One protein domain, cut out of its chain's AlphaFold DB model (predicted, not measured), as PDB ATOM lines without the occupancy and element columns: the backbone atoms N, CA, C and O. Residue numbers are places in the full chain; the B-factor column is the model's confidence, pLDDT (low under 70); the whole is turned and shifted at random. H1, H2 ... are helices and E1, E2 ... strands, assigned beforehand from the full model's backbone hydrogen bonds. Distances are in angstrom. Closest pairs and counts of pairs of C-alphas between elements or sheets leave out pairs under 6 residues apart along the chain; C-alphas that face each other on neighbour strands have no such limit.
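This is residues 244 to 317 of the 375 residues of the protein "AP2/ERF domain-containing protein" of Perkinsus olseni (UniProt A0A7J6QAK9). A twisted sheet of three strands, E1 to E3, has helix H2 packed along one face, and helix H3 reaches away as a long arm, with its residues 301 to 317 standing free. The printed part has 74 residues with three named strands, then three named helices; the sheet's order is E1, E2, E3, all antiparallel, and the class is mixed. The whole is loose, with a radius of gyration of the C-alphas of 15.4 A, and spans 48 by 30 by 18 A.

E1, residues 247 to 250, and E2, residues 255 to 262, form an antiparallel hairpin, with N 248 and O 257 within hydrogen-bond range at 2.9 A. E2 and E3, residues 265 to 272, form another, with N 258 and O 269 at 2.9 A. The three make a meander, each strand the antiparallel neighbour of the one before. H1, residues 273 to 276, only grazes the sheet. H2, residues 278 to 293, is on one face, making two layers, helix over sheet; its height over the sheet is 8.2 A. It lies over E2 and E3 and runs along the strands, at 2 degrees to E2 on the local plane; the closest C-alphas of E2 and H2, Ala 258 and Ala 285, are 5.3 A apart. H1 and H2 only just touch, only at the corner, with 3 pairs of C-alphas within 8 A; the closest are Ile 273 and Ala 281, 5.7 A. H3, residues 297 to 317, is close to H2 but not clearly touching, about perpendicular at 80 degrees; their closest C-alphas, Leu 290 and Lys 297, are 7.0 A apart. Every O i to N i+4 pair is within hydrogen-bond range in H2 and H3; H1 is too short for one.

E1 begins at C-alpha 247 (-9.508, -40.394, 19.448). From first to last C-alpha E2 measures 21.6 A, E3 23.2 A, H2 23.1 A and H3 30.9 A, ending at C-alpha 317 (5.528, -69.867, 6.897).

The two C-alphas farthest apart, Lys 275 and Arg 317, are 48.3 A apart. The printed part has no cut, and its links are tight. Residues 300 to 307 and 317 have pLDDT under 70.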
ATOM      1  N   VAL A 244      -5.644 -44.784  17.371       90.69
ATOM      2  CA  VAL A 244      -6.685 -45.448  18.162       90.69
ATOM      3  C   VAL A 244      -8.056 -44.929  17.729       90.69
ATOM      4  O   VAL A 244      -8.341 -43.727  17.766       90.69
ATOM      5  N   LYS A 245      -8.938 -45.843  17.304       93.75
ATOM      6  CA  LYS A 245     -10.279 -45.505  16.807       93.75
ATOM      7  C   LYS A 245     -11.037 -44.679  17.844       93.75
ATOM      8  O   LYS A 245     -11.206 -45.112  18.974       93.75
ATOM      9  N   GLY A 246     -11.537 -43.512  17.436       95.38
ATOM     10  CA  GLY A 246     -12.361 -42.622  18.260       95.38
ATOM     11  C   GLY A 246     -11.590 -41.698  19.216       95.38
ATOM     12  O   GLY A 246     -12.204 -41.083  20.095       95.38
ATOM     13  N   ILE A 247     -10.276 -41.567  19.022       97.12
ATOM     14  CA  ILE A 247      -9.508 -40.394  19.448       97.12
ATOM     15  C   ILE A 247      -9.293 -39.511  18.217       97.12
ATOM     16  O   ILE A 247      -8.874 -39.990  17.166       97.12
ATOM     17  N   THR A 248      -9.618 -38.224  18.316       96.19
ATOM     18  CA  THR A 248      -9.507 -37.276  17.198       96.19
ATOM     19  C   THR A 248      -8.837 -35.982  17.634       96.19
ATOM     20  O   THR A 248      -9.105 -35.478  18.726       96.19
ATOM     21  N   TRP A 249      -7.998 -35.422  16.765       96.31
ATOM     22  CA  TRP A 249      -7.394 -34.107  16.962       96.31
ATOM     23  C   TRP A 249      -8.399 -32.987  16.680       96.31
ATOM     24  O   TRP A 249      -9.037 -32.971  15.628       96.31
ATOM     25  N   VAL A 250      -8.521 -32.030  17.601       96.19
ATOM     26  CA  VAL A 250      -9.363 -30.838  17.442       96.19
ATOM     27  C   VAL A 250      -8.459 -29.620  17.276       96.19
ATOM     28  O   VAL A 250      -7.980 -29.042  18.252       96.19
ATOM     29  N   GLY A 251      -8.231 -29.221  16.020       94.75
ATOM     30  CA  GLY A 251      -7.281 -28.158  15.675       94.75
ATOM     31  C   GLY A 251      -7.623 -26.788  16.266       94.75
ATOM     32  O   GLY A 251      -6.721 -26.067  16.687       94.75
ATOM     33  N   GLY A 252      -8.914 -26.448  16.381       94.88
ATOM     34  CA  GLY A 252      -9.356 -25.150  16.908       94.88
ATOM     35  C   GLY A 252      -8.963 -24.912  18.369       94.88
ATOM     36  O   GLY A 252      -8.498 -23.833  18.720       94.88
ATOM     37  N   THR A 253      -9.088 -25.933  19.218       95.31
ATOM     38  CA  THR A 253      -8.724 -25.862  20.646       95.31
ATOM     39  C   THR A 253      -7.350 -26.456  20.938       95.31
ATOM     40  O   THR A 253      -6.956 -26.534  22.105       95.31
ATOM     41  N   ARG A 254      -6.637 -26.916  19.901       95.88
ATOM     42  CA  ARG A 254      -5.379 -27.664  20.000       95.88
ATOM     43  C   ARG A 254      -5.449 -28.728  21.102       95.88
ATOM     44  O   ARG A 254      -4.691 -28.697  22.074       95.88
ATOM     45  N   SER A 255      -6.437 -29.612  20.996       97.44
ATOM     46  CA  SER A 255      -6.747 -30.615  22.017       97.44
ATOM     47  C   SER A 255      -7.019 -31.982  21.398       97.44
ATOM     48  O   SER A 255      -7.595 -32.081  20.315       97.44
ATOM     49  N   TRP A 256      -6.670 -33.039  22.123       97.75
ATOM     50  CA  TRP A 256      -7.070 -34.405  21.797       97.75
ATOM     51  C   TRP A 256      -8.451 -34.698  22.378       97.75
ATOM     52  O   TRP A 256      -8.698 -34.431  23.552       97.75
ATOM     53  N   MET A 257      -9.368 -35.220  21.567       98.06
ATOM     54  CA  MET A 257     -10.731 -35.561  21.978       98.06
ATOM     55  C   MET A 257     -10.930 -37.074  21.948       98.06
ATOM     56  O   MET A 257     -10.823 -37.687  20.889       98.06
ATOM     57  N   ALA A 258     -11.294 -37.658  23.086       98.19
ATOM     58  CA  ALA A 258     -11.755 -39.040  23.179       98.19
ATOM     59  C   ALA A 258     -13.288 -39.082  23.120       98.19
ATOM     60  O   ALA A 258     -13.940 -38.353  23.869       98.19
ATOM     61  N   ARG A 259     -13.873 -39.925  22.257       97.88
ATOM     62  CA  ARG A 259     -15.336 -40.093  22.098       97.88
ATOM     63  C   ARG A 259     -15.783 -41.520  22.404       97.88
ATOM     64  O   ARG A 259     -15.367 -42.429  21.700       97.88
ATOM     65  N   TRP A 260     -16.670 -41.746  23.361       97.88
ATOM     66  CA  TRP A 260     -17.181 -43.086  23.694       97.88
ATOM     67  C   TRP A 260     -18.708 -43.094  23.769       97.88
ATOM     68  O   TRP A 260     -19.337 -42.038  23.769       97.88
ATOM     69  N   LEU A 261     -19.309 -44.282  23.800       97.50
ATOM     70  CA  LEU A 261     -20.753 -44.459  23.937       97.50
ATOM     71  C   LEU A 261     -21.052 -44.935  25.362       97.50
ATOM     72  O   LEU A 261     -20.497 -45.932  25.803       97.50
ATOM     73  N   GLU A 262     -21.890 -44.203  26.091       97.31
ATOM     74  CA  GLU A 262     -22.310 -44.536  27.458       97.31
ATOM     75  C   GLU A 262     -23.841 -44.426  27.492       97.31
ATOM     76  O   GLU A 262     -24.392 -43.361  27.202       97.31
ATOM     77  N   ASN A 263     -24.535 -45.531  27.784       96.69
ATOM     78  CA  ASN A 263     -26.004 -45.618  27.802       96.69
ATOM     79  C   ASN A 263     -26.669 -45.154  26.489       96.69
ATOM     80  O   ASN A 263     -27.591 -44.340  26.498       96.69
ATOM     81  N   GLY A 264     -26.148 -45.601  25.340       97.00
ATOM     82  CA  GLY A 264     -26.685 -45.236  24.021       97.00
ATOM     83  C   GLY A 264     -26.389 -43.799  23.573       97.00
ATOM     84  O   GLY A 264     -26.724 -43.430  22.451       97.00
ATOM     85  N   ARG A 265     -25.737 -42.975  24.405       97.75
ATOM     86  CA  ARG A 265     -25.381 -41.589  24.075       97.75
ATOM     87  C   ARG A 265     -23.880 -41.455  23.865       97.75
ATOM     88  O   ARG A 265     -23.079 -41.975  24.641       97.75
ATOM     89  N   VAL A 266     -23.486 -40.716  22.829       97.25
ATOM     90  CA  VAL A 266     -22.073 -40.417  22.571       97.25
ATOM     91  C   VAL A 266     -21.613 -39.325  23.531       97.25
ATOM     92  O   VAL A 266     -22.119 -38.204  23.499       97.25
ATOM     93  N   LYS A 267     -20.631 -39.643  24.368       98.38
ATOM     94  CA  LYS A 267     -19.942 -38.697  25.244       98.38
ATOM     95  C   LYS A 267     -18.530 -38.440  24.740       98.38
ATOM     96  O   LYS A 267     -17.967 -39.221  23.972       98.38
ATOM     97  N   SER A 268     -17.961 -37.313  25.150       98.12
ATOM     98  CA  SER A 268     -16.590 -36.968  24.795       98.12
ATOM     99  C   SER A 268     -15.877 -36.220  25.912       98.12
ATOM    100  O   SER A 268     -16.516 -35.591  26.756       98.12
ATOM    101  N   LYS A 269     -14.547 -36.299  25.918       98.31
ATOM    102  CA  LYS A 269     -13.674 -35.525  26.805       98.31
ATOM    103  C   LYS A 269     -12.453 -35.055  26.037       98.31
ATOM    104  O   LYS A 269     -11.900 -35.800  25.227       98.31
ATOM    105  N   THR A 270     -12.063 -33.812  26.284       98.19
ATOM    106  CA  THR A 270     -10.948 -33.149  25.613       98.19
ATOM    107  C   THR A 270      -9.771 -32.958  26.561       98.19
ATOM    108  O   THR A 270      -9.934 -32.655  27.743       98.19
ATOM    109  N   PHE A 271      -8.569 -33.121  26.019       98.12
ATOM    110  CA  PHE A 271      -7.298 -32.972  26.712       98.12
ATOM    111  C   PHE A 271      -6.463 -31.952  25.944       98.12
ATOM    112  O   PHE A 271      -6.039 -32.196  24.815       98.12
ATOM    113  N   SER A 272      -6.298 -30.765  26.529       97.81
ATOM    114  CA  SER A 272      -5.606 -29.660  25.866       97.81
ATOM    115  C   SER A 272      -4.097 -29.835  25.912       97.81
ATOM    116  O   SER A 272      -3.522 -30.036  26.985       97.81
ATOM    117  N   ILE A 273      -3.452 -29.650  24.760       97.25
ATOM    118  CA  ILE A 273      -1.991 -29.666  24.650       97.25
ATOM    119  C   ILE A 273      -1.361 -28.568  25.496       97.25
ATOM    120  O   ILE A 273      -0.306 -28.782  26.077       97.25
ATOM    121  N   LYS A 274      -2.018 -27.410  25.630       96.88
ATOM    122  CA  LYS A 274      -1.484 -26.302  26.433       96.88
ATOM    123  C   LYS A 274      -1.262 -26.700  27.896       96.88
ATOM    124  O   LYS A 274      -0.392 -26.140  28.547       96.88
ATOM    125  N   LYS A 275      -2.067 -27.635  28.412       98.12
ATOM    126  CA  LYS A 275      -2.005 -28.065  29.810       98.12
ATOM    127  C   LYS A 275      -1.085 -29.266  30.023       98.12
ATOM    128  O   LYS A 275      -0.396 -29.305  31.030       98.12
ATOM    129  N   TYR A 276      -1.121 -30.240  29.118       97.44
ATOM    130  CA  TYR A 276      -0.452 -31.529  29.326       97.44
ATOM    131  C   TYR A 276       0.760 -31.743  28.413       97.44
ATOM    132  O   TYR A 276       1.600 -32.576  28.709       97.44
ATOM    133  N   GLY A 277       0.896 -30.984  27.327       96.50
ATOM    134  CA  GLY A 277       1.833 -31.289  26.246       96.50
ATOM    135  C   GLY A 277       1.214 -32.220  25.199       96.50
ATOM    136  O   GLY A 277       0.101 -32.717  25.366       96.50
ATOM    137  N   PHE A 278       1.908 -32.409  24.074       94.75
ATOM    138  CA  PHE A 278       1.354 -33.102  22.905       94.75
ATOM    139  C   PHE A 278       1.138 -34.601  23.148       94.75
ATOM    140  O   PHE A 278       0.008 -35.084  23.049       94.75
ATOM    141  N   ALA A 279       2.214 -35.308  23.505       94.44
ATOM    142  CA  ALA A 279       2.201 -36.751  23.733       94.44
ATOM    143  C   ALA A 279       1.369 -37.128  24.969       94.44
ATOM    144  O   ALA A 279       0.567 -38.057  24.931       94.44
ATOM    145  N   GLU A 280       1.487 -36.359  26.050       96.31
ATOM    146  CA  GLU A 280       0.774 -36.645  27.297       96.31
ATOM    147  C   GLU A 280      -0.734 -36.388  27.176       96.31
ATOM    148  O   GLU A 280      -1.543 -37.167  27.677       96.31
ATOM    149  N   ALA A 281      -1.150 -35.345  26.445       97.25
ATOM    150  CA  ALA A 281      -2.567 -35.144  26.147       97.25
ATOM    151  C   ALA A 281      -3.151 -36.305  25.322       97.25
ATOM    152  O   ALA A 281      -4.305 -36.677  25.544       97.25
ATOM    153  N   TYR A 282      -2.369 -36.882  24.402       96.38
ATOM    154  CA  TYR A 282      -2.772 -38.072  23.650       96.38
ATOM    155  C   TYR A 282      -2.913 -39.294  24.568       96.38
ATOM    156  O   TYR A 282      -3.973 -39.919  24.592       96.38
ATOM    157  N   ARG A 283      -1.896 -39.566  25.398       95.69
ATOM    158  CA  ARG A 283      -1.889 -40.659  26.386       95.69
ATOM    159  C   ARG A 283      -3.097 -40.593  27.326       95.69
ATOM    160  O   ARG A 283      -3.762 -41.598  27.563       95.69
ATOM    161  N   LEU A 284      -3.439 -39.398  27.814       97.31
ATOM    162  CA  LEU A 284      -4.611 -39.181  28.669       97.31
ATOM    163  C   LEU A 284      -5.939 -39.396  27.930       97.31
ATOM    164  O   LEU A 284      -6.895 -39.908  28.518       97.31
ATOM    165  N   ALA A 285      -6.019 -39.017  26.651       97.56
ATOM    166  CA  ALA A 285      -7.195 -39.275  25.823       97.56
ATOM    167  C   ALA A 285      -7.404 -40.778  25.598       97.56
ATOM    168  O   ALA A 285      -8.537 -41.262  25.692       97.56
ATOM    169  N   GLU A 286      -6.319 -41.511  25.360       95.94
ATOM    170  CA  GLU A 286      -6.315 -42.964  25.223       95.94
ATOM    171  C   GLU A 286      -6.760 -43.647  26.516       95.94
ATOM    172  O   GLU A 286      -7.775 -44.344  26.518       95.94
ATOM    173  N   GLU A 287      -6.107 -43.359  27.640       95.62
ATOM    174  CA  GLU A 287      -6.453 -43.932  28.946       95.62
ATOM    175  C   GLU A 287      -7.912 -43.646  29.332       95.62
ATOM    176  O   GLU A 287      -8.637 -44.528  29.798       95.62
ATOM    177  N   CYS A 288      -8.385 -42.419  29.087       96.81
ATOM    178  CA  CYS A 288      -9.774 -42.050  29.337       96.81
ATOM    179  C   CYS A 288     -10.750 -42.882  28.504       96.81
ATOM    180  O   CYS A 288     -11.807 -43.262  29.010       96.81
ATOM    181  N   ARG A 289     -10.422 -43.144  27.235       95.75
ATOM    182  CA  ARG A 289     -11.253 -43.964  26.354       95.75
ATOM    183  C   ARG A 289     -11.315 -45.402  26.854       95.75
ATOM    184  O   ARG A 289     -12.413 -45.934  26.973       95.75
ATOM    185  N   LEU A 290     -10.166 -46.005  27.151       94.50
ATOM    186  CA  LEU A 290     -10.074 -47.398  27.599       94.50
ATOM    187  C   LEU A 290     -10.865 -47.614  28.885       94.50
ATOM    188  O   LEU A 290     -11.780 -48.437  28.915       94.50
ATOM    189  N   ARG A 291     -10.635 -46.752  29.885       95.06
ATOM    190  CA  ARG A 291     -11.381 -46.759  31.151       95.06
ATOM    191  C   ARG A 291     -12.889 -46.664  30.932       95.06
ATOM    192  O   ARG A 291     -13.652 -47.314  31.635       95.06
ATOM    193  N   LYS A 292     -13.334 -45.841  29.978       96.44
ATOM    194  CA  LYS A 292     -14.762 -45.637  29.703       96.44
ATOM    195  C   LYS A 292     -15.412 -46.739  28.876       96.44
ATOM    196  O   LYS A 292     -16.625 -46.883  28.962       96.44
ATOM    197  N   MET A 293     -14.640 -47.506  28.113       94.19
ATOM    198  CA  MET A 293     -15.142 -48.691  27.410       94.19
ATOM    199  C   MET A 293     -15.026 -49.972  28.246       94.19
ATOM    200  O   MET A 293     -15.450 -51.020  27.778       94.19
ATOM    201  N   GLY A 294     -14.469 -49.897  29.461       92.69
ATOM    202  CA  GLY A 294     -14.241 -51.069  30.308       92.69
ATOM    203  C   GLY A 294     -13.150 -52.003  29.783       92.69
ATOM    204  O   GLY A 294     -13.036 -53.117  30.272       92.69
ATOM    205  N   ILE A 295     -12.357 -51.553  28.804       87.81
ATOM    206  CA  ILE A 295     -11.230 -52.318  28.272       87.81
ATOM    207  C   ILE A 295     -10.053 -52.075  29.209       87.81
ATOM    208  O   ILE A 295      -9.632 -50.926  29.399       87.81
ATOM    209  N   SER A 296      -9.553 -53.143  29.820       78.62
ATOM    210  CA  SER A 296      -8.371 -53.056  30.676       78.62
ATOM    211  C   SER A 296      -7.137 -52.720  29.829       78.62
ATOM    212  O   SER A 296      -7.085 -52.990  28.626       78.62
ATOM    213  N   LYS A 297      -6.127 -52.070  30.420       75.19
ATOM    214  CA  LYS A 297      -4.915 -51.701  29.665       75.19
ATOM    215  C   LYS A 297      -4.169 -52.959  29.202       75.19
ATOM    216  O   LYS A 297      -3.557 -52.953  28.135       75.19
ATOM    217  N   GLU A 298      -4.267 -54.032  29.981       76.00
ATOM    218  CA  GLU A 298      -3.693 -55.343  29.699       76.00
ATOM    219  C   GLU A 298      -4.269 -55.944  28.408       76.00
ATOM    220  O   GLU A 298      -3.505 -56.390  27.549       76.00
ATOM    221  N   GLU A 299      -5.588 -55.870  28.204       72.12
ATOM    222  CA  GLU A 299      -6.246 -56.388  26.993       72.12
ATOM    223  C   GLU A 299      -5.775 -55.688  25.713       72.12
ATOM    224  O   GLU A 299      -5.620 -56.336  24.675       72.12
ATOM    225  N   LEU A 300      -5.472 -54.386  25.771       68.75
ATOM    226  CA  LEU A 300      -4.974 -53.668  24.596       68.75
ATOM    227  C   LEU A 300      -3.592 -54.157  24.156       68.75
ATOM    228  O   LEU A 300      -3.327 -54.283  22.962       68.75
ATOM    229  N   THR A 301      -2.717 -54.450  25.122       69.81
ATOM    230  CA  THR A 301      -1.366 -54.956  24.838       69.81
ATOM    231  C   THR A 301      -1.373 -56.392  24.321       69.81
ATOM    232  O   THR A 301      -0.477 -56.785  23.576       69.81
ATOM    233  N   GLN A 302      -2.390 -57.180  24.674       65.94
ATOM    234  CA  GLN A 302      -2.549 -58.537  24.155       65.94
ATOM    235  C   GLN A 302      -3.048 -58.546  22.708       65.94
ATOM    236  O   GLN A 302      -2.625 -59.400  21.933       65.94
ATOM    237  N   GLY A 303      -3.893 -57.584  22.321       61.34
ATOM    238  CA  GLY A 303      -4.354 -57.442  20.938       61.34
ATOM    239  C   GLY A 303      -3.210 -57.164  19.961       61.34
ATOM    240  O   GLY A 303      -3.107 -57.827  18.935       61.34
ATOM    241  N   THR A 304      -2.298 -56.252  20.312       63.38
ATOM    242  CA  THR A 304      -1.137 -55.941  19.462       63.38
ATOM    243  C   THR A 304      -0.093 -57.052  19.459       63.38
ATOM    244  O   THR A 304       0.511 -57.302  18.421       63.38
ATOM    245  N   LYS A 305       0.098 -57.765  20.579       68.44
ATOM    246  CA  LYS A 305       0.961 -58.954  20.612       68.44
ATOM    247  C   LYS A 305       0.413 -60.097  19.765       68.44
ATOM    248  O   LYS A 305       1.205 -60.757  19.111       68.44
ATOM    249  N   ARG A 306      -0.906 -60.320  19.747       66.81
ATOM    250  CA  ARG A 306      -1.521 -61.320  18.860       66.81
ATOM    251  C   ARG A 306      -1.364 -60.938  17.396       66.81
ATOM    252  O   ARG A 306      -0.960 -61.781  16.620       66.81
ATOM    253  N   GLU A 307      -1.575 -59.675  17.029       67.56
ATOM    254  CA  GLU A 307      -1.336 -59.240  15.645       67.56
ATOM    255  C   GLU A 307       0.142 -59.317  15.237       67.56
ATOM    256  O   GLU A 307       0.431 -59.634  14.088       67.56
ATOM    257  N   ALA A 308       1.078 -59.037  16.150       71.62
ATOM    258  CA  ALA A 308       2.508 -59.182  15.884       71.62
ATOM    259  C   ALA A 308       2.916 -60.656  15.768       71.62
ATOM    260  O   ALA A 308       3.584 -61.013  14.807       71.62
ATOM    261  N   HIS A 309       2.454 -61.512  16.682       77.88
ATOM    262  CA  HIS A 309       2.706 -62.951  16.641       77.88
ATOM    263  C   HIS A 309       2.078 -63.602  15.403       77.88
ATOM    264  O   HIS A 309       2.748 -64.346  14.703       77.88
ATOM    265  N   ASP A 310       0.826 -63.277  15.072       71.19
ATOM    266  CA  ASP A 310       0.154 -63.788  13.871       71.19
ATOM    267  C   ASP A 310       0.849 -63.312  12.582       71.19
ATOM    268  O   ASP A 310       0.770 -63.982  11.553       71.19
ATOM    269  N   ARG A 311       1.523 -62.155  12.621       74.50
ATOM    270  CA  ARG A 311       2.323 -61.638  11.504       74.50
ATOM    271  C   ARG A 311       3.680 -62.332  11.399       74.50
ATOM    272  O   ARG A 311       4.059 -62.723  10.306       74.50
ATOM    273  N   GLU A 312       4.367 -62.526  12.517       78.56
ATOM    274  CA  GLU A 312       5.666 -63.207  12.582       78.56
ATOM    275  C   GLU A 312       5.527 -64.702  12.236       78.56
ATOM    276  O   GLU A 312       6.329 -65.249  11.484       78.56
ATOM    277  N   GLU A 313       4.436 -65.347  12.663       81.06
ATOM    278  CA  GLU A 313       4.083 -66.716  12.266       81.06
ATOM    279  C   GLU A 313       3.723 -66.815  10.771       81.06
ATOM    280  O   GLU A 313       3.992 -67.833  10.127       81.06
ATOM    281  N   TRP A 314       3.124 -65.767  10.195       76.88
ATOM    282  CA  TRP A 314       2.856 -65.710   8.757       76.88
ATOM    283  C   TRP A 314       4.148 -65.599   7.945       76.88
ATOM    284  O   TRP A 314       4.330 -66.349   6.985       76.88
ATOM    285  N   ASP A 315       5.066 -64.723   8.348       74.88
ATOM    286  CA  ASP A 315       6.344 -64.537   7.657       74.88
ATOM    287  C   ASP A 315       7.220 -65.804   7.765       74.88
ATOM    288  O   ASP A 315       7.757 -66.262   6.755       74.88
ATOM    289  N   ALA A 316       7.226 -66.488   8.917       73.81
ATOM    290  CA  ALA A 316       7.932 -67.765   9.100       73.81
ATOM    291  C   ALA A 316       7.382 -68.927   8.247       73.81
ATOM    292  O   ALA A 316       8.106 -69.869   7.942       73.81
ATOM    293  N   ARG A 317       6.105 -68.886   7.841       66.19
ATOM    294  CA  ARG A 317       5.528 -69.867   6.897       66.19
ATOM    295  C   ARG A 317       5.778 -69.532   5.433       66.19
ATOM    296  O   ARG A 317       5.511 -70.385   4.586       66.19
TER     297      ARG A 317